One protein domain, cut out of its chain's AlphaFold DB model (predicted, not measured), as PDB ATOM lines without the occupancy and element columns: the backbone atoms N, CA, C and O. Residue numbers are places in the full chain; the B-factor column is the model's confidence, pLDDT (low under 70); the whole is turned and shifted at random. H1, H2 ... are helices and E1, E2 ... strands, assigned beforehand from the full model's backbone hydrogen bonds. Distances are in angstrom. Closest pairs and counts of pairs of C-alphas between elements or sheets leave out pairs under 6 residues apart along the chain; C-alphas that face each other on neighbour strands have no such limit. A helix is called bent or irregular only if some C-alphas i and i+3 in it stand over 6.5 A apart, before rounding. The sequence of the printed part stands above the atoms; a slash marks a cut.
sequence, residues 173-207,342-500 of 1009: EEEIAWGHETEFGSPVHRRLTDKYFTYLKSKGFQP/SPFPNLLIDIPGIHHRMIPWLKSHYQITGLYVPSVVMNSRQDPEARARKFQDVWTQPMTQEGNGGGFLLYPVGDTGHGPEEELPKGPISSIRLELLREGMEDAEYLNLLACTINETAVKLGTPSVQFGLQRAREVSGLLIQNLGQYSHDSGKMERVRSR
ATOM      1  N   GLU A 173     198.268 101.349 105.713       91.62
ATOM      2  CA  GLU A 173     196.807 101.255 105.796       91.62
ATOM      3  C   GLU A 173     196.303  99.805 105.757       91.62
ATOM      4  O   GLU A 173     195.311  99.488 106.413       91.62
ATOM      5  N   GLU A 174     196.976  98.922 105.017       91.56
ATOM      6  CA  GLU A 174     196.618  97.499 104.938       91.56
ATOM      7  C   GLU A 174     196.800  96.812 106.292       91.56
ATOM      8  O   GLU A 174     195.926  96.080 106.750       91.56
ATOM      9  N   GLU A 175     197.909  97.109 106.969       92.69
ATOM     10  CA  GLU A 175     198.219  96.526 108.273       92.69
ATOM     11  C   GLU A 175     197.271  97.037 109.373       92.69
ATOM     12  O   GLU A 175     196.941  96.293 110.298       92.69
ATOM     13  N   ILE A 176     196.775  98.278 109.257       92.75
ATOM     14  CA  ILE A 176     195.700  98.806 110.116       92.75
ATOM     15  C   ILE A 176     194.396  98.040 109.867       92.75
ATOM     16  O   ILE A 176     193.709  97.681 110.825       92.75
ATOM     17  N   ALA A 177     194.045  97.790 108.599       91.69
ATOM     18  CA  ALA A 177     192.838  97.043 108.253       91.69
ATOM     19  C   ALA A 177     192.877  95.625 108.840       91.69
ATOM     20  O   ALA A 177     191.910  95.210 109.479       91.69
ATOM     21  N   TRP A 178     194.012  94.933 108.693       90.69
ATOM     22  CA  TRP A 178     194.242  93.609 109.268       90.69
ATOM     23  C   TRP A 178     194.213  93.610 110.794       90.69
ATOM     24  O   TRP A 178     193.459  92.834 111.373       90.69
ATOM     25  N   GLY A 179     194.957  94.509 111.443       90.06
ATOM     26  CA  GLY A 179     195.015  94.600 112.905       90.06
ATOM     27  C   GLY A 179     193.659  94.852 113.570       90.06
ATOM     28  O   GLY A 179     193.422  94.397 114.686       90.06
ATOM     29  N   HIS A 180     192.765  95.571 112.889       90.00
ATOM     30  CA  HIS A 180     191.414  95.856 113.373       90.00
ATOM     31  C   HIS A 180     190.328  94.962 112.770       90.00
ATOM     32  O   HIS A 180     189.156  95.197 113.058       90.00
ATOM     33  N   GLU A 181     190.688  93.976 111.941       89.81
ATOM     34  CA  GLU A 181     189.747  93.058 111.280       89.81
ATOM     35  C   GLU A 181     188.657  93.786 110.475       89.81
ATOM     36  O   GLU A 181     187.481  93.418 110.463       89.81
ATOM     37  N   THR A 182     189.043  94.864 109.796       90.06
ATOM     38  CA  THR A 182     188.124  95.683 108.996       90.06
ATOM     39  C   THR A 182     188.384  95.494 107.511       90.06
ATOM     40  O   THR A 182     189.513  95.265 107.083       90.06
ATOM     41  N   GLU A 183     187.337  95.636 106.699       91.69
ATOM     42  CA  GLU A 183     187.495  95.679 105.247       91.69
ATOM     43  C   GLU A 183     188.308  96.923 104.846       91.69
ATOM     44  O   GLU A 183     187.977  98.054 105.236       91.69
ATOM     45  N   PHE A 184     189.371  96.709 104.069       91.69
ATOM     46  CA  PHE A 184     190.235  97.769 103.557       91.69
ATOM     47  C   PHE A 184     189.432  98.778 102.717       91.69
ATOM     48  O   PHE A 184     188.611  98.402 101.884       91.69
ATOM     49  N   GLY A 185     189.632 100.075 102.956       89.00
ATOM     50  CA  GLY A 185     188.899 101.160 102.291       89.00
ATOM     51  C   GLY A 185     187.496 101.441 102.855       89.00
ATOM     52  O   GLY A 185     186.879 102.464 102.517       89.00
ATOM     53  N   SER A 186     186.983 100.601 103.763       92.88
ATOM     54  CA  SER A 186     185.690 100.837 104.413       92.88
ATOM     55  C   SER A 186     185.666 102.169 105.190       92.88
ATOM     56  O   SER A 186     186.705 102.699 105.596       92.88
ATOM     57  N   PRO A 187     184.484 102.767 105.454       91.88
ATOM     58  CA  PRO A 187     184.393 103.971 106.283       91.88
ATOM     59  C   PRO A 187     184.957 103.794 107.702       91.88
ATOM     60  O   PRO A 187     185.367 104.771 108.323       91.88
ATOM     61  N   VAL A 188     184.949 102.568 108.237       90.06
ATOM     62  CA  VAL A 188     185.546 102.254 109.543       90.06
ATOM     63  C   VAL A 188     187.068 102.287 109.443       90.06
ATOM     64  O   VAL A 188     187.690 103.004 110.226       90.06
ATOM     65  N   HIS A 189     187.637 101.594 108.453       91.19
ATOM     66  CA  HIS A 189     189.076 101.583 108.176       91.19
ATOM     67  C   HIS A 189     189.632 102.997 107.980       91.19
ATOM     68  O   HIS A 189     190.531 103.399 108.711       91.19
ATOM     69  N   ARG A 190     189.010 103.826 107.132       89.62
ATOM     70  CA  ARG A 190     189.453 105.220 106.917       89.62
ATOM     71  C   ARG A 190     189.462 106.066 108.193       89.62
ATOM     72  O   ARG A 190     190.369 106.871 108.400       89.62
ATOM     73  N   ARG A 191     188.477 105.875 109.082       89.94
ATOM     74  CA  ARG A 191     188.456 106.541 110.400       89.94
ATOM     75  C   ARG A 191     189.558 106.032 111.328       89.94
ATOM     76  O   ARG A 191     190.028 106.798 112.165       89.94
ATOM     77  N   LEU A 192     189.938 104.759 111.231       91.44
ATOM     78  CA  LEU A 192     191.064 104.207 111.984       91.44
ATOM     79  C   LEU A 192     192.386 104.772 111.458       91.44
ATOM     80  O   LEU A 192     193.164 105.273 112.265       91.44
ATOM     81  N   THR A 193     192.595 104.817 110.142       91.25
ATOM     82  CA  THR A 193     193.783 105.441 109.540       91.25
ATOM     83  C   THR A 193     193.957 106.895 110.000       91.25
ATOM     84  O   THR A 193     195.032 107.262 110.478       91.25
ATOM     85  N   ASP A 194     192.893 107.709 109.968       90.06
ATOM     86  CA  ASP A 194     192.924 109.096 110.469       90.06
ATOM     87  C   ASP A 194     193.275 109.179 111.969       90.06
ATOM     88  O   ASP A 194     194.071 110.027 112.388       90.06
ATOM     89  N   LYS A 195     192.749 108.255 112.788       91.50
ATOM     90  CA  LYS A 195     193.092 108.163 114.217       91.50
ATOM     91  C   LYS A 195     194.565 107.827 114.438       91.50
ATOM     92  O   LYS A 195     195.185 108.469 115.281       91.50
ATOM     93  N   TYR A 196     195.123 106.855 113.715       93.44
ATOM     94  CA  TYR A 196     196.541 106.489 113.820       93.44
ATOM     95  C   TYR A 196     197.449 107.639 113.384       93.44
ATOM     96  O   TYR A 196     198.378 108.002 114.111       93.44
ATOM     97  N   PHE A 197     197.133 108.264 112.247       91.56
ATOM     98  CA  PHE A 197     197.870 109.419 111.745       91.56
ATOM     99  C   PHE A 197     197.859 110.563 112.769       91.56
ATOM    100  O   PHE A 197     198.910 111.066 113.170       91.56
ATOM    101  N   THR A 198     196.672 110.937 113.255       90.06
ATOM    102  CA  THR A 198     196.507 112.014 114.241       90.06
ATOM    103  C   THR A 198     197.178 111.680 115.574       90.06
ATOM    104  O   THR A 198     197.779 112.565 116.187       90.06
ATOM    105  N   TYR A 199     197.132 110.417 116.010       92.25
ATOM    106  CA  TYR A 199     197.792 109.962 117.233       92.25
ATOM    107  C   TYR A 199     199.308 110.171 117.163       92.25
ATOM    108  O   TYR A 199     199.870 110.854 118.022       92.25
ATOM    109  N   LEU A 200     199.962 109.683 116.106       92.12
ATOM    110  CA  LEU A 200     201.403 109.870 115.909       92.12
ATOM    111  C   LEU A 200     201.783 111.355 115.799       92.12
ATOM    112  O   LEU A 200     202.721 111.792 116.469       92.12
ATOM    113  N   LYS A 201     201.004 112.161 115.058       87.81
ATOM    114  CA  LYS A 201     201.209 113.622 114.985       87.81
ATOM    115  C   LYS A 201     201.102 114.289 116.356       87.81
ATOM    116  O   LYS A 201     201.908 115.166 116.656       87.81
ATOM    117  N   SER A 202     200.149 113.874 117.194       87.75
ATOM    118  CA  SER A 202     199.986 114.411 118.556       87.75
ATOM    119  C   SER A 202     201.172 114.095 119.475       87.75
ATOM    120  O   SER A 202     201.417 114.817 120.439       87.75
ATOM    121  N   LYS A 203     201.932 113.044 119.148       88.31
ATOM    122  CA  LYS A 203     203.159 112.630 119.833       88.31
ATOM    123  C   LYS A 203     204.430 113.235 119.217       88.31
ATOM    124  O   LYS A 203     205.515 112.939 119.693       88.31
ATOM    125  N   GLY A 204     204.311 114.089 118.196       87.19
ATOM    126  CA  GLY A 204     205.452 114.737 117.534       87.19
ATOM    127  C   GLY A 204     206.108 113.906 116.425       87.19
ATOM    128  O   GLY A 204     207.094 114.348 115.837       87.19
ATOM    129  N   PHE A 205     205.552 112.737 116.093       90.19
ATOM    130  CA  PHE A 205     206.048 111.888 115.013       90.19
ATOM    131  C   PHE A 205     205.369 112.210 113.687       90.19
ATOM    132  O   PHE A 205     204.205 112.607 113.646       90.19
ATOM    133  N   GLN A 206     206.084 112.010 112.584       88.81
ATOM    134  CA  GLN A 206     205.537 112.141 111.240       88.81
ATOM    135  C   GLN A 206     205.275 110.746 110.648       88.81
ATOM    136  O   GLN A 206     206.229 110.014 110.395       88.81
ATOM    137  N   PRO A 207     204.008 110.365 110.417       89.69
ATOM    138  CA  PRO A 207     203.675 109.130 109.712       89.69
ATOM    139  C   PRO A 207     204.110 109.172 108.243       89.69
ATOM    140  O   PRO A 207     204.120 110.250 107.634       89.69
ATOM    141  N   SER A 342     222.047  94.111 118.414       62.22
ATOM    142  CA  SER A 342     223.200  94.338 119.311       62.22
ATOM    143  C   SER A 342     224.574  94.388 118.608       62.22
ATOM    144  O   SER A 342     224.888  93.477 117.840       62.22
ATOM    145  N   PRO A 343     225.430  95.391 118.900       72.69
ATOM    146  CA  PRO A 343     225.386  96.285 120.069       72.69
ATOM    147  C   PRO A 343     224.616  97.609 119.872       72.69
ATOM    148  O   PRO A 343     224.619  98.468 120.758       72.69
ATOM    149  N   PHE A 344     223.949  97.809 118.733       84.12
ATOM    150  CA  PHE A 344     223.289  99.078 118.406       84.12
ATOM    151  C   PHE A 344     221.988  99.313 119.202       84.12
ATOM    152  O   PHE A 344     221.302  98.355 119.573       84.12
ATOM    153  N   PRO A 345     221.618 100.576 119.496       88.75
ATOM    154  CA  PRO A 345     220.307 100.873 120.061       88.75
ATOM    155  C   PRO A 345     219.212 100.610 119.015       88.75
ATOM    156  O   PRO A 345     219.357 100.977 117.852       88.75
ATOM    157  N   ASN A 346     218.114  99.977 119.432       89.12
ATOM    158  CA  ASN A 346     217.020  99.562 118.549       89.12
ATOM    159  C   ASN A 346     215.652  99.749 119.252       89.12
ATOM    160  O   ASN A 346     215.582 100.277 120.364       89.12
ATOM    161  N   LEU A 347     214.557  99.343 118.608       92.00
ATOM    162  CA  LEU A 347     213.162  99.470 119.044       92.00
ATOM    163  C   LEU A 347     212.489  98.101 119.274       92.00
ATOM    164  O   LEU A 347     211.281  97.960 119.096       92.00
ATOM    165  N   LEU A 348     213.263  97.091 119.672       91.44
ATOM    166  CA  LEU A 348     212.779  95.744 120.003       91.44
ATOM    167  C   LEU A 348     212.166  95.701 121.415       91.44
ATOM    168  O   LEU A 348     212.532  96.504 122.265       91.44
ATOM    169  N   ILE A 349     211.233  94.786 121.689       92.00
ATOM    170  CA  ILE A 349     210.575  94.682 123.013       92.00
ATOM    171  C   ILE A 349     211.529  94.131 124.077       92.00
ATOM    172  O   ILE A 349     211.474  94.525 125.238       92.00
ATOM    173  N   ASP A 350     212.404  93.209 123.690       87.81
ATOM    174  CA  ASP A 350     213.194  92.391 124.606       87.81
ATOM    175  C   ASP A 350     214.590  92.945 124.917       87.81
ATOM    176  O   ASP A 350     215.491  92.209 125.338       87.81
ATOM    177  N   ILE A 351     214.752  94.261 124.756       85.94
ATOM    178  CA  ILE A 351     215.961  95.015 125.101       85.94
ATOM    179  C   ILE A 351     215.653  96.084 126.166       85.94
ATOM    180  O   ILE A 351     214.504  96.496 126.327       85.94
ATOM    181  N   PRO A 352     216.654  96.563 126.928       87.56
ATOM    182  CA  PRO A 352     216.420  97.558 127.969       87.56
ATOM    183  C   PRO A 352     215.873  98.876 127.403       87.56
ATOM    184  O   PRO A 352     216.393  99.401 126.420       87.56
ATOM    185  N   GLY A 353     214.898  99.483 128.088       89.44
ATOM    186  CA  GLY A 353     214.205 100.684 127.599       89.44
ATOM    187  C   GLY A 353     215.113 101.882 127.277       89.44
ATOM    188  O   GLY A 353     214.793 102.699 126.412       89.44
ATOM    189  N   ILE A 354     216.291 101.967 127.907       89.94
ATOM    190  CA  ILE A 354     217.275 103.015 127.613       89.94
ATOM    191  C   ILE A 354     217.746 103.003 126.151       89.94
ATOM    192  O   ILE A 354     218.108 104.056 125.635       89.94
ATOM    193  N   HIS A 355     217.693 101.860 125.459       90.00
ATOM    194  CA  HIS A 355     218.047 101.773 124.041       90.00
ATOM    195  C   HIS A 355     217.121 102.648 123.186       90.00
ATOM    196  O   HIS A 355     217.605 103.397 122.342       90.00
ATOM    197  N   HIS A 356     215.812 102.626 123.455       92.88
ATOM    198  CA  HIS A 356     214.826 103.404 122.699       92.88
ATOM    199  C   HIS A 356     215.038 104.907 122.887       92.88
ATOM    200  O   HIS A 356     215.009 105.678 121.928       92.88
ATOM    201  N   ARG A 357     215.318 105.312 124.132       94.25
ATOM    202  CA  ARG A 357     215.574 106.708 124.491       94.25
ATOM    203  C   ARG A 357     216.946 107.199 124.022       94.25
ATOM    204  O   ARG A 357     217.084 108.384 123.753       94.25
ATOM    205  N   MET A 358     217.942 106.320 123.868       93.25
ATOM    206  CA  MET A 358     219.295 106.667 123.396       93.25
ATOM    207  C   MET A 358     219.341 107.053 121.910       93.25
ATOM    208  O   MET A 358     220.197 107.845 121.520       93.25
ATOM    209  N   ILE A 359     218.434 106.530 121.076       93.06
ATOM    210  CA  ILE A 359     218.453 106.745 119.616       93.06
ATOM    211  C   ILE A 359     218.563 108.238 119.252       93.06
ATOM    212  O   ILE A 359     219.472 108.595 118.496       93.06
ATOM    213  N   PRO A 360     217.729 109.149 119.794       94.19
ATOM    214  CA  PRO A 360     217.811 110.557 119.417       94.19
ATOM    215  C   PRO A 360     219.033 111.277 120.001       94.19
ATOM    216  O   PRO A 360     219.487 112.257 119.417       94.19
ATOM    217  N   TRP A 361     219.643 110.787 121.090       93.62
ATOM    218  CA  TRP A 361     220.891 111.354 121.627       93.62
ATOM    219  C   TRP A 361     222.072 111.212 120.654       93.62
ATOM    220  O   TRP A 361     222.990 112.039 120.663       93.62
ATOM    221  N   LEU A 362     222.030 110.213 119.764       89.75
ATOM    222  CA  LEU A 362     223.027 110.029 118.706       89.75
ATOM    223  C   LEU A 362     223.068 111.216 117.724       89.75
ATOM    224  O   LEU A 362     224.118 111.456 117.120       89.75
ATOM    225  N   LYS A 363     221.975 111.993 117.601       89.19
ATOM    226  CA  LYS A 363     221.862 113.181 116.731       89.19
ATOM    227  C   LYS A 363     223.040 114.125 116.888       89.19
ATOM    228  O   LYS A 363     223.720 114.430 115.911       89.19
ATOM    229  N   SER A 364     223.299 114.583 118.111       83.38
ATOM    230  CA  SER A 364     224.339 115.582 118.358       83.38
ATOM    231  C   SER A 364     225.734 115.018 118.118       83.38
ATOM    232  O   SER A 364     226.591 115.731 117.601       83.38
ATOM    233  N   HIS A 365     225.952 113.736 118.418       82.44
ATOM    234  CA  HIS A 365     227.252 113.091 118.249       82.44
ATOM    235  C   HIS A 365     227.614 112.902 116.761       82.44
ATOM    236  O   HIS A 365     228.712 113.274 116.340       82.44
ATOM    237  N   TYR A 366     226.664 112.429 115.947       86.38
ATOM    238  CA  TYR A 366     226.883 112.051 114.543       86.38
ATOM    239  C   TYR A 366     226.323 113.040 113.500       86.38
ATOM    240  O   TYR A 366     226.468 112.803 112.304       86.38
ATOM    241  N   GLN A 367     225.735 114.167 113.925       86.88
ATOM    242  CA  GLN A 367     225.033 115.138 113.056       86.88
ATOM    243  C   GLN A 367     223.881 114.519 112.251       86.88
ATOM    244  O   GLN A 367     223.644 114.846 111.091       86.88
ATOM    245  N   ILE A 368     223.145 113.617 112.889       89.50
ATOM    246  CA  ILE A 368     221.998 112.955 112.273       89.50
ATOM    247  C   ILE A 368     220.783 113.861 112.410       89.50
ATOM    248  O   ILE A 368     220.514 114.412 113.475       89.50
ATOM    249  N   THR A 369     220.052 114.039 111.319       89.38
ATOM    250  CA  THR A 369     218.987 115.047 111.208       89.38
ATOM    251  C   THR A 369     217.582 114.454 111.270       89.38
ATOM    252  O   THR A 369     216.628 115.190 111.531       89.38
ATOM    253  N   GLY A 370     217.444 113.133 111.133       92.19
ATOM    254  CA  GLY A 370     216.163 112.466 111.323       92.19
ATOM    255  C   GLY A 370     216.229 110.955 111.523       92.19
ATOM    256  O   GLY A 370     217.309 110.374 111.618       92.19
ATOM    257  N   LEU A 371     215.055 110.339 111.641       93.25
ATOM    258  CA  LEU A 371     214.846 108.911 111.884       93.25
ATOM    259  C   LEU A 371     213.720 108.378 110.989       93.25
ATOM    260  O   LEU A 371     212.591 108.855 111.045       93.25
ATOM    261  N   TYR A 372     214.027 107.355 110.209       93.50
ATOM    262  CA  TYR A 372     213.104 106.541 109.441       93.50
ATOM    263  C   TYR A 372     212.894 105.190 110.137       93.50
ATOM    264  O   TYR A 372     213.856 104.491 110.457       93.50
ATOM    265  N   VAL A 373     211.634 104.821 110.354       93.06
ATOM    266  CA  VAL A 373     211.233 103.488 110.825       93.06
ATOM    267  C   VAL A 373     210.305 102.898 109.760       93.06
ATOM    268  O   VAL A 373     209.244 103.484 109.543       93.06
ATOM    269  N   PRO A 374     210.659 101.781 109.094       90.50
ATOM    270  CA  PRO A 374     209.904 101.251 107.952       90.50
ATOM    271  C   PRO A 374     208.446 100.896 108.237       90.50
ATOM    272  O   PRO A 374     207.598 101.037 107.360       90.50
ATOM    273  N   SER A 375     208.137 100.460 109.460       91.88
ATOM    274  CA  SER A 375     206.770 100.174 109.898       91.88
ATOM    275  C   SER A 375     206.616 100.359 111.404       91.88
ATOM    276  O   SER A 375     207.524 100.053 112.177       91.88
ATOM    277  N   VAL A 376     205.451 100.854 111.828       94.62
ATOM    278  CA  VAL A 376     205.056 100.937 113.245       94.62
ATOM    279  C   VAL A 376     203.733 100.234 113.551       94.62
ATOM    280  O   VAL A 376     203.249 100.323 114.683       94.62
ATOM    281  N   VAL A 377     203.173  99.507 112.582       94.00
ATOM    282  CA  VAL A 377     201.859  98.844 112.677       94.00
ATOM    283  C   VAL A 377     201.834  97.451 112.038       94.00
ATOM    284  O   VAL A 377     200.768  97.013 111.637       94.00
ATOM    285  N   MET A 378     202.962  96.751 111.900       91.69
ATOM    286  CA  MET A 378     202.996  95.431 111.250       91.69
ATOM    287  C   MET A 378     202.155  94.387 112.008       91.69
ATOM    288  O   MET A 378     202.509  93.998 113.116       91.69
ATOM    289  N   ASN A 379     201.069  93.922 111.386       90.44
ATOM    290  CA  ASN A 379     200.145  92.885 111.867       90.44
ATOM    291  C   ASN A 379     200.098  91.702 110.886       90.44
ATOM    292  O   ASN A 379     199.077  91.020 110.734       90.44
ATOM    293  N   SER A 380     201.205  91.463 110.184       88.69
ATOM    294  CA  SER A 380     201.338  90.382 109.224       88.69
ATOM    295  C   SER A 380     202.713  89.742 109.258       88.69
ATOM    296  O   SER A 380     203.705  90.349 109.660       88.69
ATOM    297  N   ARG A 381     202.758  88.494 108.794       84.94
ATOM    298  CA  ARG A 381     203.986  87.730 108.588       84.94
ATOM    299  C   ARG A 381     203.985  87.062 107.229       84.94
ATOM    300  O   ARG A 381     202.929  86.689 106.707       84.94
ATOM    301  N   GLN A 382     205.177  86.870 106.680       79.31
ATOM    302  CA  GLN A 382     205.350  86.042 105.497       79.31
ATOM    303  C   GLN A 382     204.961  84.597 105.829       79.31
ATOM    304  O   GLN A 382     205.418  84.038 106.826       79.31
ATOM    305  N   ASP A 383     204.111  83.996 105.001       74.56
ATOM    306  CA  ASP A 383     203.842  82.566 105.083       74.56
ATOM    307  C   ASP A 383     205.027  81.797 104.473       74.56
ATOM    308  O   ASP A 383     205.365  82.047 103.315       74.56
ATOM    309  N   PRO A 384     205.687  80.881 105.202       67.12
ATOM    310  CA  PRO A 384     206.748  80.058 104.625       67.12
ATOM    311  C   PRO A 384     206.238  79.120 103.520       67.12
ATOM    312  O   PRO A 384     206.998  78.762 102.621       67.12
ATOM    313  N   GLU A 385     204.961  78.724 103.580       70.19
ATOM    314  CA  GLU A 385     204.364  77.737 102.670       70.19
ATOM    315  C   GLU A 385     203.594  78.377 101.504       70.19
ATOM    316  O   GLU A 385     203.365  77.729 100.481       70.19
ATOM    317  N   ALA A 386     203.225  79.656 101.615       61.91
ATOM    318  CA  ALA A 386     202.518  80.393 100.572       61.91
ATOM    319  C   ALA A 386     203.281  81.652 100.151       61.91
ATOM    320  O   ALA A 386     203.934  82.323 100.938       61.91
ATOM    321  N   ARG A 387     203.121  82.070  98.893       67.25
ATOM    322  CA  ARG A 387     203.699  83.331  98.391       67.25
ATOM    323  C   ARG A 387     202.994  84.595  98.925       67.25
ATOM    324  O   ARG A 387     203.227  85.677  98.395       67.25
ATOM    325  N   ALA A 388     202.126  84.465  99.929       76.44
ATOM    326  CA  ALA A 388     201.264  85.519 100.461       76.44
ATOM    327  C   ALA A 388     201.544  85.787 101.951       76.44
ATOM    328  O   ALA A 388     202.006  84.908 102.675       76.44
ATOM    329  N   ARG A 389     201.242  87.006 102.412       83.75
ATOM    330  CA  ARG A 389     201.272  87.363 103.840       83.75
ATOM    331  C   ARG A 389     200.046  86.785 104.556       83.75
ATOM    332  O   ARG A 389     198.969  86.691 103.964       83.75
ATOM    333  N   LYS A 390     200.201  86.431 105.831       85.44
ATOM    334  CA  LYS A 390     199.113  86.032 106.741       85.44
ATOM    335  C   LYS A 390     199.042  86.994 107.923       85.44
ATOM    336  O   LYS A 390     200.064  87.546 108.324       85.44
ATOM    337  N   PHE A 391     197.848  87.148 108.491       88.25
ATOM    338  CA  PHE A 391     197.633  87.922 109.714       88.25
ATOM    339  C   PHE A 391     198.498  87.403 110.875       88.25
ATOM    340  O   PHE A 391     198.699  86.192 111.026       88.25
ATOM    341  N   GLN A 392     198.992  88.333 111.688       88.25
ATOM    342  CA  GLN A 392     199.752  88.092 112.906       88.25
ATOM    343  C   GLN A 392     199.163  88.924 114.050       88.25
ATOM    344  O   GLN A 392     199.149  90.151 113.993       88.25
ATOM    345  N   ASP A 393     198.736  88.248 115.118       89.81
ATOM    346  CA  ASP A 393     198.296  88.900 116.351       89.81
ATOM    347  C   ASP A 393     199.504  89.286 117.218       89.81
ATOM    348  O   ASP A 393     200.060  88.467 117.955       89.81
ATOM    349  N   VAL A 394     199.894  90.557 117.150       91.06
ATOM    350  CA  VAL A 394     201.051  91.106 117.875       91.06
ATOM    351  C   VAL A 394     200.890  91.123 119.402       91.06
ATOM    352  O   VAL A 394     201.889  91.271 120.110       91.06
ATOM    353  N   TRP A 395     199.675  90.935 119.942       91.00
ATOM    354  CA  TRP A 395     199.457  90.821 121.392       91.00
ATOM    355  C   TRP A 395     199.910  89.480 121.958       91.00
ATOM    356  O   TRP A 395     200.275  89.396 123.130       91.00
ATOM    357  N   THR A 396     199.872  88.425 121.145       89.56
ATOM    358  CA  THR A 396     200.185  87.053 121.571       89.56
ATOM    359  C   THR A 396     201.391  86.462 120.843       89.56
ATOM    360  O   THR A 396     201.987  85.495 121.327       89.56
ATOM    361  N   GLN A 397     201.769  87.042 119.701       90.25
ATOM    362  CA  GLN A 397     202.876  86.620 118.846       90.25
ATOM    363  C   GLN A 397     203.725  87.845 118.455       90.25
ATOM    364  O   GLN A 397     203.618  88.325 117.330       90.25
ATOM    365  N   PRO A 398     204.577  88.373 119.353       91.25
ATOM    366  CA  PRO A 398     205.370  89.578 119.080       91.25
ATOM    367  C   PRO A 398     206.540  89.375 118.108       91.25
ATOM    368  O   PRO A 398     207.102  90.360 117.638       91.25
ATOM    369  N   MET A 399     206.945  88.130 117.845       89.81
ATOM    370  CA  MET A 399     208.084  87.802 116.985       89.81
ATOM    371  C   MET A 399     207.719  88.003 115.513       89.81
ATOM    372  O   MET A 399     206.961  87.212 114.948       89.81
ATOM    373  N   THR A 400     208.260  89.040 114.879       87.00
ATOM    374  CA  THR A 400     208.139  89.253 113.430       87.00
ATOM    375  C   THR A 400     209.416  88.804 112.715       87.00
ATOM    376  O   THR A 400     210.364  88.335 113.342       87.00
ATOM    377  N   GLN A 401     209.474  88.969 111.391       80.69
ATOM    378  CA  GLN A 401     210.708  88.755 110.618       80.69
ATOM    379  C   GLN A 401     211.867  89.680 111.043       80.69
ATOM    380  O   GLN A 401     213.018  89.406 110.724       80.69
ATOM    381  N   GLU A 402     211.557  90.756 111.768       81.31
ATOM    382  CA  GLU A 402     212.513  91.711 112.327       81.31
ATOM    383  C   GLU A 402     212.786  91.460 113.828       81.31
ATOM    384  O   GLU A 402     213.473  92.244 114.466       81.31
ATOM    385  N   GLY A 403     212.255  90.391 114.430       87.00
ATOM    386  CA  GLY A 403     212.407  90.108 115.862       87.00
ATOM    387  C   GLY A 403     211.209  90.515 116.724       87.00
ATOM    388  O   GLY A 403     210.166  90.938 116.217       87.00
ATOM    389  N   ASN A 404     211.328  90.387 118.051       90.00
ATOM    390  CA  ASN A 404     210.238  90.716 118.976       90.00
ATOM    391  C   ASN A 404     209.952  92.220 118.978       90.00
ATOM    392  O   ASN A 404     210.762  93.023 119.446       90.00
ATOM    393  N   GLY A 405     208.771  92.608 118.497       90.50
ATOM    394  CA  GLY A 405     208.412  94.021 118.360       90.50
ATOM    395  C   GLY A 405     208.928  94.694 117.094       90.50
ATOM    396  O   GLY A 405     208.650  95.878 116.898       90.50
ATOM    397  N   GLY A 406     209.673  93.980 116.245       90.00
ATOM    398  CA  GLY A 406     210.180  94.518 114.986       90.00
ATOM    399  C   GLY A 406     209.029  94.886 114.047       90.00
ATOM    400  O   GLY A 406     208.117  94.087 113.839       90.00
ATOM    401  N   GLY A 407     209.040  96.110 113.516       90.38
ATOM    402  CA  GLY A 407     208.007  96.642 112.618       90.38
ATOM    403  C   GLY A 407     206.676  97.057 113.267       90.38
ATOM    404  O   GLY A 407     205.757  97.460 112.547       90.38
ATOM    405  N   PHE A 408     206.532  97.016 114.598       93.81
ATOM    406  CA  PHE A 408     205.369  97.613 115.268       93.81
ATOM    407  C   PHE A 408     205.710  98.318 116.587       93.81
ATOM    408  O   PHE A 408     206.430  97.798 117.437       93.81
ATOM    409  N   LEU A 409     205.135  99.508 116.777       96.31
ATOM    410  CA  LEU A 409     205.195 100.301 118.016       96.31
ATOM    411  C   LEU A 409     203.801 100.628 118.564       96.31
ATOM    412  O   LEU A 409     203.681 101.147 119.674       96.31
ATOM    413  N   LEU A 410     202.762 100.367 117.771       95.62
ATOM    414  CA  LEU A 410     201.367 100.573 118.122       95.62
ATOM    415  C   LEU A 410     200.635  99.238 118.042       95.62
ATOM    416  O   LEU A 410     200.774  98.513 117.060       95.62
ATOM    417  N   TYR A 411     199.816  98.957 119.048       94.06
ATOM    418  CA  TYR A 411     198.982  97.763 119.091       94.06
ATOM    419  C   TYR A 411     197.562  98.094 118.605       94.06
ATOM    420  O   TYR A 411     197.003  99.112 119.034       94.06
ATOM    421  N   PRO A 412     196.968  97.282 117.713       91.69
ATOM    422  CA  PRO A 412     195.567  97.423 117.325       91.69
ATOM    423  C   PRO A 412     194.632  96.765 118.348       91.69
ATOM    424  O   PRO A 412     195.074  96.070 119.256       91.69
ATOM    425  N   VAL A 413     193.324  96.963 118.196       84.56
ATOM    426  CA  VAL A 413     192.286  96.268 118.979       84.56
ATOM    427  C   VAL A 413     191.242  95.750 117.993       84.56
ATOM    428  O   VAL A 413     190.546  96.564 117.371       84.56
ATOM    429  N   GLY A 414     191.189  94.428 117.813       73.25
ATOM    430  CA  GLY A 414     190.282  93.738 116.887       73.25
ATOM    431  C   GLY A 414     188.906  93.444 117.493       73.25
ATOM    432  O   GLY A 414     188.717  93.556 118.706       73.25
ATOM    433  N   ASP A 415     187.938  93.071 116.651       65.06
ATOM    434  CA  ASP A 415     186.564  92.760 117.076       65.06
ATOM    435  C   ASP A 415     186.405  91.298 117.547       65.06
ATOM    436  O   ASP A 415     185.476  90.998 118.301       65.06
ATOM    437  N   THR A 416     187.317  90.393 117.170       56.78
ATOM    438  CA  THR A 416     187.263  88.959 117.524       56.78
ATOM    439  C   THR A 416     187.990  88.570 118.821       56.78
ATOM    440  O   THR A 416     188.046  87.387 119.154       56.78
ATOM    441  N   GLY A 417     188.480  89.541 119.604       53.44
ATOM    442  CA  GLY A 417     189.069  89.296 120.932       53.44
ATOM    443  C   GLY A 417     190.602  89.279 120.991       53.44
ATOM    444  O   GLY A 417     191.161  88.802 121.976       53.44
ATOM    445  N   HIS A 418     191.293  89.805 119.975       62.16
ATOM    446  CA  HIS A 418     192.734  90.065 120.044       62.16
ATOM    447  C   HIS A 418     193.018  91.325 120.883       62.16
ATOM    448  O   HIS A 418     192.519  92.415 120.586       62.16
ATOM    449  N   GLY A 419     193.817  91.163 121.940       59.62
ATOM    450  CA  GLY A 419     194.083  92.182 122.959       59.62
ATOM    451  C   GLY A 419     193.507  91.818 124.336       59.62
ATOM    452  O   GLY A 419     192.981  90.724 124.522       59.62
ATOM    453  N   PRO A 420     193.645  92.690 125.349       60.75
ATOM    454  CA  PRO A 420     193.087  92.459 126.682       60.75
ATOM    455  C   PRO A 420     191.565  92.259 126.621       60.75
ATOM    456  O   PRO A 420     190.901  92.986 125.893       60.75
ATOM    457  N   GLU A 421     191.004  91.370 127.453       54.56
ATOM    458  CA  GLU A 421     189.549  91.091 127.557       54.56
ATOM    459  C   GLU A 421     188.678  92.319 127.922       54.56
ATOM    460  O   GLU A 421     187.454  92.235 128.007       54.56
ATOM    461  N   GLU A 422     189.292  93.471 128.176       63.50
ATOM    462  CA  GLU A 422     188.611  94.705 128.545       63.50
ATOM    463  C   GLU A 422     188.095  95.462 127.317       63.50
ATOM    464  O   GLU A 422     188.732  95.485 126.267       63.50
ATOM    465  N   GLU A 423     186.971  96.170 127.464       65.06
ATOM    466  CA  GLU A 423     186.485  97.106 126.445       65.06
ATOM    467  C   GLU A 423     187.495  98.245 126.222       65.06
ATOM    468  O   GLU A 423     187.485  99.273 126.913       65.06
ATOM    469  N   LEU A 424     188.377  98.067 125.240       70.25
ATOM    470  CA  LEU A 424     189.354  99.065 124.834       70.25
ATOM    471  C   LEU A 424     188.790 100.011 123.764       70.25
ATOM    472  O   LEU A 424     187.932  99.637 122.961       70.25
ATOM    473  N   PRO A 425     189.259 101.272 123.717       69.06
ATOM    474  CA  PRO A 425     188.864 102.186 122.658       69.06
ATOM    475  C   PRO A 425     189.352 101.673 121.295       69.06
ATOM    476  O   PRO A 425     190.541 101.429 121.119       69.06
ATOM    477  N   LYS A 426     188.455 101.605 120.301       76.94
ATOM    478  CA  LYS A 426     188.830 101.311 118.906       76.94
ATOM    479  C   LYS A 426     189.805 102.379 118.375       76.94
ATOM    480  O   LYS A 426     189.393 103.527 118.135       76.94
ATOM    481  N   GLY A 427     191.079 102.013 118.206       85.81
ATOM    482  CA  GLY A 427     192.174 102.877 117.749       85.81
ATOM    483  C   GLY A 427     193.557 102.380 118.210       85.81
ATOM    484  O   GLY A 427     193.642 101.276 118.744       85.81
ATOM    485  N   PRO A 428     194.619 103.188 118.027       92.25
ATOM    486  CA  PRO A 428     195.983 102.800 118.382       92.25
ATOM    487  C   PRO A 428     196.200 102.752 119.899       92.25
ATOM    488  O   PRO A 428     195.822 103.682 120.619       92.25
ATOM    489  N   ILE A 429     196.886 101.711 120.370       93.62
ATOM    490  CA  ILE A 429     197.430 101.606 121.730       93.62
ATOM    491  C   ILE A 429     198.952 101.807 121.667       93.62
ATOM    492  O   ILE A 429     199.625 101.163 120.866       93.62
ATOM    493  N   SER A 430     199.494 102.717 122.486       95.56
ATOM    494  CA  SER A 430     200.937 103.028 122.516       95.56
ATOM    495  C   SER A 430     201.777 101.865 123.049       95.56
ATOM    496  O   SER A 430     201.251 100.939 123.663       95.56
ATOM    497  N   SER A 431     203.094 101.982 122.905       97.38
ATOM    498  CA  SER A 431     204.098 101.147 123.572       97.38
ATOM    499  C   SER A 431     204.987 101.995 124.481       97.38
ATOM    500  O   SER A 431     205.153 103.198 124.247       97.38
ATOM    501  N   ILE A 432     205.613 101.369 125.479       97.62
ATOM    502  CA  ILE A 432     206.696 101.986 126.260       97.62
ATOM    503  C   ILE A 432     207.810 102.443 125.312       97.62
ATOM    504  O   ILE A 432     208.341 103.543 125.461       97.62
ATOM    505  N   ARG A 433     208.114 101.636 124.289       96.62
ATOM    506  CA  ARG A 433     209.125 101.938 123.266       96.62
ATOM    507  C   ARG A 433     208.862 103.253 122.533       96.62
ATOM    508  O   ARG A 433     209.778 104.064 122.405       96.62
ATOM    509  N   LEU A 434     207.623 103.492 122.093       97.31
ATOM    510  CA  LEU A 434     207.250 104.733 121.406       97.31
ATOM    511  C   LEU A 434     207.352 105.955 122.328       97.31
ATOM    512  O   LEU A 434     207.835 107.004 121.900       97.31
ATOM    513  N   GLU A 435     206.921 105.832 123.588       97.31
ATOM    514  CA  GLU A 435     207.014 106.939 124.552       97.31
ATOM    515  C   GLU A 435     208.466 107.243 124.940       97.31
ATOM    516  O   GLU A 435     208.828 108.412 125.038       97.31
ATOM    517  N   LEU A 436     209.322 106.229 125.083       97.06
ATOM    518  CA  LEU A 436     210.750 106.425 125.350       97.06
ATOM    519  C   LEU A 436     211.494 107.018 124.148       97.06
ATOM    520  O   LEU A 436     212.376 107.857 124.331       97.06
ATOM    521  N   LEU A 437     211.123 106.639 122.921       96.25
ATOM    522  CA  LEU A 437     211.645 107.283 121.715       96.25
ATOM    523  C   LEU A 437     211.257 108.770 121.670       96.25
ATOM    524  O   LEU A 437     212.094 109.618 121.363       96.25
ATOM    525  N   ARG A 438     210.005 109.092 122.020       95.44
ATOM    526  CA  ARG A 438     209.502 110.470 122.119       95.44
ATOM    527  C   ARG A 438     210.252 111.272 123.187       95.44
ATOM    528  O   ARG A 438     210.669 112.391 122.898       95.44
ATOM    529  N   GLU A 439     210.454 110.708 124.381       95.50
ATOM    530  CA  GLU A 439     211.276 111.330 125.436       95.50
ATOM    531  C   GLU A 439     212.702 111.580 124.950       95.50
ATOM    532  O   GLU A 439     213.232 112.671 125.132       95.50
ATOM    533  N   GLY A 440     213.304 110.622 124.241       95.69
ATOM    534  CA  GLY A 440     214.623 110.812 123.647       95.69
ATOM    535  C   GLY A 440     214.655 111.985 122.663       95.69
ATOM    536  O   GLY A 440     215.620 112.748 122.642       95.69
ATOM    537  N   MET A 441     213.607 112.168 121.852       94.94
ATOM    538  CA  MET A 441     213.530 113.293 120.914       94.94
ATOM    539  C   MET A 441     213.420 114.639 121.635       94.94
ATOM    540  O   MET A 441     214.033 115.610 121.184       94.94
ATOM    541  N   GLU A 442     212.672 114.705 122.740       96.06
ATOM    542  CA  GLU A 442     212.618 115.892 123.600       96.06
ATOM    543  C   GLU A 442     213.983 116.141 124.262       96.06
ATOM    544  O   GLU A 442     214.492 117.255 124.166       96.06
ATOM    545  N   ASP A 443     214.661 115.109 124.779       96.00
ATOM    546  CA  ASP A 443     216.022 115.219 125.319       96.00
ATOM    547  C   ASP A 443     217.022 115.774 124.284       96.00
ATOM    548  O   ASP A 443     217.838 116.653 124.581       96.00
ATOM    549  N   ALA A 444     216.970 115.284 123.042       94.62
ATOM    550  CA  ALA A 444     217.833 115.755 121.959       94.62
ATOM    551  C   ALA A 444     217.572 117.233 121.610       94.62
ATOM    552  O   ALA A 444     218.473 117.931 121.124       94.62
ATOM    553  N   GLU A 445     216.368 117.737 121.888       96.06
ATOM    554  CA  GLU A 445     216.035 119.149 121.730       96.06
ATOM    555  C   GLU A 445     216.726 120.025 122.781       96.06
ATOM    556  O   GLU A 445     217.091 121.155 122.467       96.06
ATOM    557  N   TYR A 446     217.035 119.510 123.976       97.75
ATOM    558  CA  TYR A 446     217.866 120.240 124.945       97.75
ATOM    559  C   TYR A 446     219.262 120.487 124.373       97.75
ATOM    560  O   TYR A 446     219.800 121.588 124.485       97.75
ATOM    561  N   LEU A 447     219.851 119.487 123.715       96.19
ATOM    562  CA  LEU A 447     221.162 119.635 123.081       96.19
ATOM    563  C   LEU A 447     221.121 120.634 121.919       96.19
ATOM    564  O   LEU A 447     222.063 121.407 121.733       96.19
ATOM    565  N   ASN A 448     220.022 120.644 121.162       94.94
ATOM    566  CA  ASN A 448     219.792 121.621 120.103       94.94
ATOM    567  C   ASN A 448     219.651 123.046 120.667       94.94
ATOM    568  O   ASN A 448     220.351 123.954 120.224       94.94
ATOM    569  N   LEU A 449     218.824 123.234 121.700       96.31
ATOM    570  CA  LEU A 449     218.645 124.515 122.384       96.31
ATOM    571  C   LEU A 449     219.941 125.016 123.027       96.31
ATOM    572  O   LEU A 449     220.212 126.216 122.980       96.31
ATOM    573  N   LEU A 450     220.757 124.122 123.590       96.25
ATOM    574  CA  LEU A 450     222.089 124.453 124.097       96.25
ATOM    575  C   LEU A 450     222.989 124.969 122.970       96.25
ATOM    576  O   LEU A 450     223.585 126.039 123.106       96.25
ATOM    577  N   ALA A 451     223.041 124.256 121.842       94.62
ATOM    578  CA  ALA A 451     223.816 124.681 120.682       94.62
ATOM    579  C   ALA A 451     223.349 126.044 120.142       94.62
ATOM    580  O   ALA A 451     224.175 126.932 119.929       94.62
ATOM    581  N   CYS A 452     222.036 126.239 119.982       93.75
ATOM    582  CA  CYS A 452     221.446 127.509 119.554       93.75
ATOM    583  C   CYS A 452     221.771 128.643 120.531       93.75
ATOM    584  O   CYS A 452     222.263 129.682 120.105       93.75
ATOM    585  N   THR A 453     221.591 128.424 121.836       94.94
ATOM    586  CA  THR A 453     221.860 129.436 122.873       94.94
ATOM    587  C   THR A 453     223.333 129.874 122.856       94.94
ATOM    588  O   THR A 453     223.637 131.064 122.976       94.94
ATOM    589  N   ILE A 454     224.262 128.934 122.654       93.88
ATOM    590  CA  ILE A 454     225.693 129.236 122.515       93.88
ATOM    591  C   ILE A 454     225.971 130.008 121.230       93.88
ATOM    592  O   ILE A 454     226.671 131.014 121.278       93.88
ATOM    593  N   ASN A 455     225.418 129.571 120.098       92.44
ATOM    594  CA  ASN A 455     225.634 130.223 118.807       92.44
ATOM    595  C   ASN A 455     225.059 131.649 118.787       92.44
ATOM    596  O   ASN A 455     225.720 132.568 118.316       92.44
ATOM    597  N   GLU A 456     223.876 131.867 119.361       91.88
ATOM    598  CA  GLU A 456     223.293 133.201 119.545       91.88
ATOM    599  C   GLU A 456     224.183 134.089 120.420       91.88
ATOM    600  O   GLU A 456     224.377 135.268 120.123       91.88
ATOM    601  N   THR A 457     224.754 133.529 121.489       92.31
ATOM    602  CA  THR A 457     225.707 134.245 122.349       92.31
ATOM    603  C   THR A 457     226.993 134.569 121.592       92.31
ATOM    604  O   THR A 457     227.488 135.688 121.681       92.31
ATOM    605  N   ALA A 458     227.498 133.641 120.782       89.69
ATOM    606  CA  ALA A 458     228.664 133.843 119.932       89.69
ATOM    607  C   ALA A 458     228.436 134.992 118.929       89.69
ATOM    608  O   ALA A 458     229.271 135.892 118.819       89.69
ATOM    609  N   VAL A 459     227.259 135.037 118.292       88.94
ATOM    610  CA  VAL A 459     226.859 136.132 117.393       88.94
ATOM    611  C   VAL A 459     226.798 137.465 118.140       88.94
ATOM    612  O   VAL A 459     227.329 138.457 117.641       88.94
ATOM    613  N   LYS A 460     226.227 137.501 119.356       88.75
ATOM    614  CA  LYS A 460     226.220 138.705 120.214       88.75
ATOM    615  C   LYS A 460     227.632 139.180 120.576       88.75
ATOM    616  O   LYS A 460     227.847 140.381 120.713       88.75
ATOM    617  N   LEU A 461     228.583 138.257 120.703       89.31
ATOM    618  CA  LEU A 461     230.003 138.538 120.939       89.31
ATOM    619  C   LEU A 461     230.782 138.881 119.653       89.31
ATOM    620  O   LEU A 461     231.987 139.105 119.711       89.31
ATOM    621  N   GLY A 462     230.121 138.942 118.493       84.06
ATOM    622  CA  GLY A 462     230.741 139.332 117.226       84.06
ATOM    623  C   GLY A 462     231.419 138.193 116.456       84.06
ATOM    624  O   GLY A 462     232.239 138.474 115.582       84.06
ATOM    625  N   THR A 463     231.089 136.923 116.736       78.94
ATOM    626  CA  THR A 463     231.544 135.770 115.938       78.94
ATOM    627  C   THR A 463     230.368 134.943 115.396       78.94
ATOM    628  O   THR A 463     229.508 134.514 116.161       78.94
ATOM    629  N   PRO A 464     230.305 134.640 114.088       65.12
ATOM    630  CA  PRO A 464     229.263 133.778 113.523       65.12
ATOM    631  C   PRO A 464     229.582 132.273 113.657       65.12
ATOM    632  O   PRO A 464     229.040 131.455 112.916       65.12
ATOM    633  N   SER A 465     230.494 131.875 114.554       71.56
ATOM    634  CA  SER A 465     230.994 130.495 114.613       71.56
ATOM    635  C   SER A 465     229.968 129.511 115.192       71.56
ATOM    636  O   SER A 465     229.894 129.303 116.404       71.56
ATOM    637  N   VAL A 466     229.240 128.824 114.302       66.25
ATOM    638  CA  VAL A 466     228.328 127.706 114.628       66.25
ATOM    639  C   VAL A 466     229.028 126.503 115.279       66.25
ATOM    640  O   VAL A 466     228.374 125.608 115.820       66.25
ATOM    641  N   GLN A 467     230.363 126.471 115.242       73.00
ATOM    642  CA  GLN A 467     231.159 125.365 115.766       73.00
ATOM    643  C   GLN A 467     231.103 125.267 117.296       73.00
ATOM    644  O   GLN A 467     231.177 124.154 117.812       73.00
ATOM    645  N   PHE A 468     230.944 126.383 118.025       82.94
ATOM    646  CA  PHE A 468     230.893 126.356 119.495       82.94
ATOM    647  C   PHE A 468     229.674 125.585 120.005       82.94
ATOM    648  O   PHE A 468     229.817 124.694 120.844       82.94
ATOM    649  N   GLY A 469     228.485 125.894 119.483       89.19
ATOM    650  CA  GLY A 469     227.251 125.242 119.903       89.19
ATOM    651  C   GLY A 469     227.223 123.758 119.547       89.19
ATOM    652  O   GLY A 469     226.946 122.925 120.410       89.19
ATOM    653  N   LEU A 470     227.571 123.413 118.300       86.50
ATOM    654  CA  LEU A 470     227.596 122.015 117.855       86.50
ATOM    655  C   LEU A 470     228.612 121.187 118.648       86.50
ATOM    656  O   LEU A 470     228.306 120.072 119.074       86.50
ATOM    657  N   GLN A 471     229.816 121.722 118.867       87.25
ATOM    658  CA  GLN A 471     230.811 121.035 119.679       87.25
ATOM    659  C   GLN A 471     230.315 120.837 121.109       87.25
ATOM    660  O   GLN A 471     230.476 119.746 121.651       87.25
ATOM    661  N   ARG A 472     229.672 121.842 121.715       91.75
ATOM    662  CA  ARG A 472     229.180 121.689 123.083       91.75
ATOM    663  C   ARG A 472     228.089 120.624 123.188       91.75
ATOM    664  O   ARG A 472     228.122 119.812 124.109       91.75
ATOM    665  N   ALA A 473     227.168 120.577 122.229       92.44
ATOM    666  CA  ALA A 473     226.164 119.519 122.162       92.44
ATOM    667  C   ALA A 473     226.807 118.121 122.056       92.44
ATOM    668  O   ALA A 473     226.371 117.200 122.746       92.44
ATOM    669  N   ARG A 474     227.878 117.980 121.258       90.50
ATOM    670  CA  ARG A 474     228.677 116.742 121.146       90.50
ATOM    671  C   ARG A 474     229.385 116.357 122.438       90.50
ATOM    672  O   ARG A 474     229.424 115.180 122.772       90.50
ATOM    673  N   GLU A 475     229.950 117.326 123.152       90.50
ATOM    674  CA  GLU A 475     230.610 117.103 124.444       90.50
ATOM    675  C   GLU A 475     229.617 116.583 125.487       90.50
ATOM    676  O   GLU A 475     229.897 115.611 126.187       90.50
ATOM    677  N   VAL A 476     228.429 117.193 125.560       92.62
ATOM    678  CA  VAL A 476     227.378 116.771 126.495       92.62
ATOM    679  C   VAL A 476     226.843 115.384 126.130       92.62
ATOM    680  O   VAL A 476     226.744 114.532 127.015       92.62
ATOM    681  N   SER A 477     226.564 115.111 124.850       92.75
ATOM    682  CA  SER A 477     226.116 113.780 124.414       92.75
ATOM    683  C   SER A 477     227.218 112.716 124.546       92.75
ATOM    684  O   SER A 477     226.927 111.564 124.863       92.75
ATOM    685  N   GLY A 478     228.490 113.098 124.388       90.62
ATOM    686  CA  GLY A 478     229.665 112.236 124.565       90.62
ATOM    687  C   GLY A 478     229.849 111.703 125.990       90.62
ATOM    688  O   GLY A 478     230.515 110.694 126.198       90.62
ATOM    689  N   LEU A 479     229.194 112.310 126.989       88.69
ATOM    690  CA  LEU A 479     229.137 111.751 128.346       88.69
ATOM    691  C   LEU A 479     228.338 110.441 128.401       88.69
ATOM    692  O   LEU A 479     228.538 109.646 129.324       88.69
ATOM    693  N   LEU A 480     227.426 110.229 127.448       90.56
ATOM    694  CA  LEU A 480     226.608 109.025 127.319       90.56
ATOM    695  C   LEU A 480     227.093 108.110 126.194       90.56
ATOM    696  O   LEU A 480     226.944 106.900 126.327       90.56
ATOM    697  N   ILE A 481     227.667 108.663 125.123       90.12
ATOM    698  CA  ILE A 481     227.974 107.950 123.877       90.12
ATOM    699  C   ILE A 481     229.487 107.942 123.635       90.12
ATOM    700  O   ILE A 481     230.087 109.004 123.474       90.12
ATOM    701  N   GLN A 482     230.093 106.753 123.564       81.94
ATOM    702  CA  GLN A 482     231.479 106.587 123.105       81.94
ATOM    703  C   GLN A 482     231.523 106.269 121.608       81.94
ATOM    704  O   GLN A 482     232.306 106.864 120.872       81.94
ATOM    705  N   ASN A 483     230.675 105.341 121.160       83.00
ATOM    706  CA  ASN A 483     230.420 105.035 119.752       83.00
ATOM    707  C   ASN A 483     229.051 104.336 119.594       83.00
ATOM    708  O   ASN A 483     228.367 104.089 120.586       83.00
ATOM    709  N   LEU A 484     228.649 104.001 118.361       81.06
ATOM    710  CA  LEU A 484     227.347 103.385 118.053       81.06
ATOM    711  C   LEU A 484     227.084 102.058 118.789       81.06
ATOM    712  O   LEU A 484     225.925 101.736 119.039       81.06
ATOM    713  N   GLY A 485     228.129 101.312 119.160       79.56
ATOM    714  CA  GLY A 485     228.022 100.062 119.919       79.56
ATOM    715  C   GLY A 485     228.386 100.182 121.402       79.56
ATOM    716  O   GLY A 485     228.330  99.191 122.125       79.56
ATOM    717  N   GLN A 486     228.804 101.361 121.873       81.88
ATOM    718  CA  GLN A 486     229.251 101.582 123.251       81.88
ATOM    719  C   GLN A 486     228.690 102.900 123.782       81.88
ATOM    720  O   GLN A 486     229.197 103.994 123.510       81.88
ATOM    721  N   TYR A 487     227.634 102.790 124.580       88.44
ATOM    722  CA  TYR A 487     226.950 103.907 125.222       88.44
ATOM    723  C   TYR A 487     226.467 103.503 126.618       88.44
ATOM    724  O   TYR A 487     226.529 102.347 127.028       88.44
ATOM    725  N   SER A 488     226.048 104.486 127.408       89.06
ATOM    726  CA  SER A 488     225.626 104.252 128.783       89.06
ATOM    727  C   SER A 488     224.270 103.552 128.845       89.06
ATOM    728  O   SER A 488     223.310 104.020 128.241       89.06
ATOM    729  N   HIS A 489     224.188 102.502 129.665       88.19
ATOM    730  CA  HIS A 489     222.937 101.832 130.040       88.19
ATOM    731  C   HIS A 489     222.380 102.317 131.404       88.19
ATOM    732  O   HIS A 489     221.438 101.734 131.929       88.19
ATOM    733  N   ASP A 490     222.950 103.385 131.989       89.94
ATOM    734  CA  ASP A 490     222.499 103.991 133.257       89.94
ATOM    735  C   ASP A 490     221.499 105.126 132.970       89.94
ATOM    736  O   ASP A 490     221.881 106.233 132.575       89.94
ATOM    737  N   SER A 491     220.209 104.864 133.203       88.50
ATOM    738  CA  SER A 491     219.135 105.854 133.026       88.50
ATOM    739  C   SER A 491     219.297 107.054 133.961       88.50
ATOM    740  O   SER A 491     219.087 108.195 133.556       88.50
ATOM    741  N   GLY A 492     219.781 106.836 135.184       90.81
ATOM    742  CA  GLY A 492     220.095 107.913 136.116       90.81
ATOM    743  C   GLY A 492     221.221 108.813 135.604       90.81
ATOM    744  O   GLY A 492     221.210 110.018 135.861       90.81
ATOM    745  N   LYS A 493     222.202 108.269 134.872       92.62
ATOM    746  CA  LYS A 493     223.243 109.076 134.214       92.62
ATOM    747  C   LYS A 493     222.661 109.912 133.082       92.62
ATOM    748  O   LYS A 493     222.998 111.092 133.012       92.62
ATOM    749  N   MET A 494     221.793 109.338 132.250       93.88
ATOM    750  CA  MET A 494     221.093 110.065 131.185       93.88
ATOM    751  C   MET A 494     220.310 111.259 131.749       93.88
ATOM    752  O   MET A 494     220.527 112.390 131.318       93.88
ATOM    753  N   GLU A 495     219.533 111.042 132.813       92.56
ATOM    754  CA  GLU A 495     218.789 112.095 133.518       92.56
ATOM    755  C   GLU A 495     219.687 113.216 134.071       92.56
ATOM    756  O   GLU A 495     219.383 114.410 133.951       92.56
ATOM    757  N   ARG A 496     220.840 112.852 134.650       94.19
ATOM    758  CA  ARG A 496     221.835 113.826 135.135       94.19
ATOM    759  C   ARG A 496     222.456 114.627 133.989       94.19
ATOM    760  O   ARG A 496     222.660 115.830 134.142       94.19
ATOM    761  N   VAL A 497     222.759 113.986 132.858       94.50
ATOM    762  CA  VAL A 497     223.330 114.653 131.673       94.50
ATOM    763  C   VAL A 497     222.313 115.601 131.033       94.50
ATOM    764  O   VAL A 497     222.665 116.739 130.725       94.50
ATOM    765  N   ARG A 498     221.046 115.192 130.924       96.31
ATOM    766  CA  ARG A 498     219.946 116.064 130.492       96.31
ATOM    767  C   ARG A 498     219.780 117.278 131.399       96.31
ATOM    768  O   ARG A 498     219.778 118.410 130.923       96.31
ATOM    769  N   SER A 499     219.724 117.052 132.713       95.56
ATOM    770  CA  SER A 499     219.616 118.136 133.699       95.56
ATOM    771  C   SER A 499     220.794 119.110 133.600       95.56
ATOM    772  O   SER A 499     220.599 120.321 133.665       95.56
ATOM    773  N   ARG A 500     222.010 118.600 133.355       93.62
ATOM    774  CA  ARG A 500     223.195 119.431 133.104       93.62
ATOM    775  C   ARG A 500     223.023 120.314 131.865       93.62
ATOM    776  O   ARG A 500     223.390 121.482 131.926       93.62
TER     777      ARG A 500
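AT A GLANCE: This is residues 173 to 207 and 342 to 500 of the 1009 residues of the protein "DUF4091 domain-containing protein" of Armatimonadetes bacterium CG07_land_8_20_14_0_80_59_28 (UniProt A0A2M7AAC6). This is an elongated, two-ended model: at one end a bundle of three helices, H3, H4 and H5, is built along the long helix H4, with H6 near it, and at the other end H1 sits between the helix H2 and the small strand hairpin E2 E3. The strand E1 lies on the way from the bundle to the hairpin, and the 40-residue stretch 392 to 431, with no named element, leads from the hairpin back to H4. The printed part has 194 residues, in the order H1 H2 H3 E1 E2 E3 H4 H5 E4 H6, six named helices and four named strands; the one sheet, E2 - E3, is antiparallel. The class is mostly helix, and the whole is loose, with a radius of gyration of the C-alphas of 20.2 A and spans of 64 by 34 by 34 A.

HOW THE PARTS SIT: Begin at E2, residues 380 to 382, and E3, residues 389 to 391, an antiparallel hairpin at 143 degrees; N 381 and O 390 are within hydrogen-bond range at 2.9 A. Next look at H1, residues 173 to 179: its closest C-alpha to E3 is Trp 178, 6.6 A from Phe 391. H1 touches H2, residues 187 to 202, about perpendicular at 78 degrees, closest at the C-alphas of Ala 177 and His 189, 5.9 A; H2 does so with residues 189 to 193 alone. Now go to H4, residues 432 to 460. H3, residues 354 to 366, touches it at a shallow tilt of 26 degrees, the same way, with the C-alphas of Arg 357 and Gly 440 closest at 4.3 A. H5, residues 467 to 478, forms a helical hairpin with H4, at a shallow tilt of 33 degrees, only just short of steep, opposite ways; the closest C-alphas, of Ala 451 and Gly 469, are 3.6 A apart, and H4 touches H5 with residues 447 to 458 alone. H3 touches H5 with residues 361 to 365 alone, closest at the C-alphas of His 365 and Arg 474, 4.9 A. H6, residues 491 to 500, is close to H4 but not clearly touching, closest at the C-alphas of Asp 443 and Arg 498, 6.5 A. E1, residues 370 to 373, and E4, residues 481 to 483, pair with no named strand; residues 481 to 483 of E4 pair with residues 486 to 487, antiparallel. In H1, H2, H5 and H6 every O i to N i+4 pair is within hydrogen-bond range; in H4 it is 24 of 25, and in H3 4 of 9, beside 6 of 10 O i to N i+3 pairs.

IN THESE COORDINATES: Find C-alpha 173 at (196.807, 101.255, 105.796), where H1 begins. H4 runs 42.0 A from C-alpha 432 at (206.696, 101.986, 126.260) to C-alpha 460 at (226.220, 138.705, 120.214). H2 measures 22.4 A, H3 18.6 A, H5 15.9 A, H6 14.2 A and E1 10.3 A. H3 is irregular, but only just: C-alphas 357 and 360 are 6.8 A apart. H6 ends at C-alpha 500, (223.195, 119.431, 133.104).

THE WHOLE: The two C-alphas farthest apart, of Glu 385 and Gly 462, are 68.6 A apart. Residues 208 to 341 are not printed, and C-alphas 207 and 342 stand 26.3 A apart across the cut. Of the links printed whole, E3 to H4 is long. The mean pLDDT of the printed part is 87.6; 16 residues are under 70, among them residues 415 to 423.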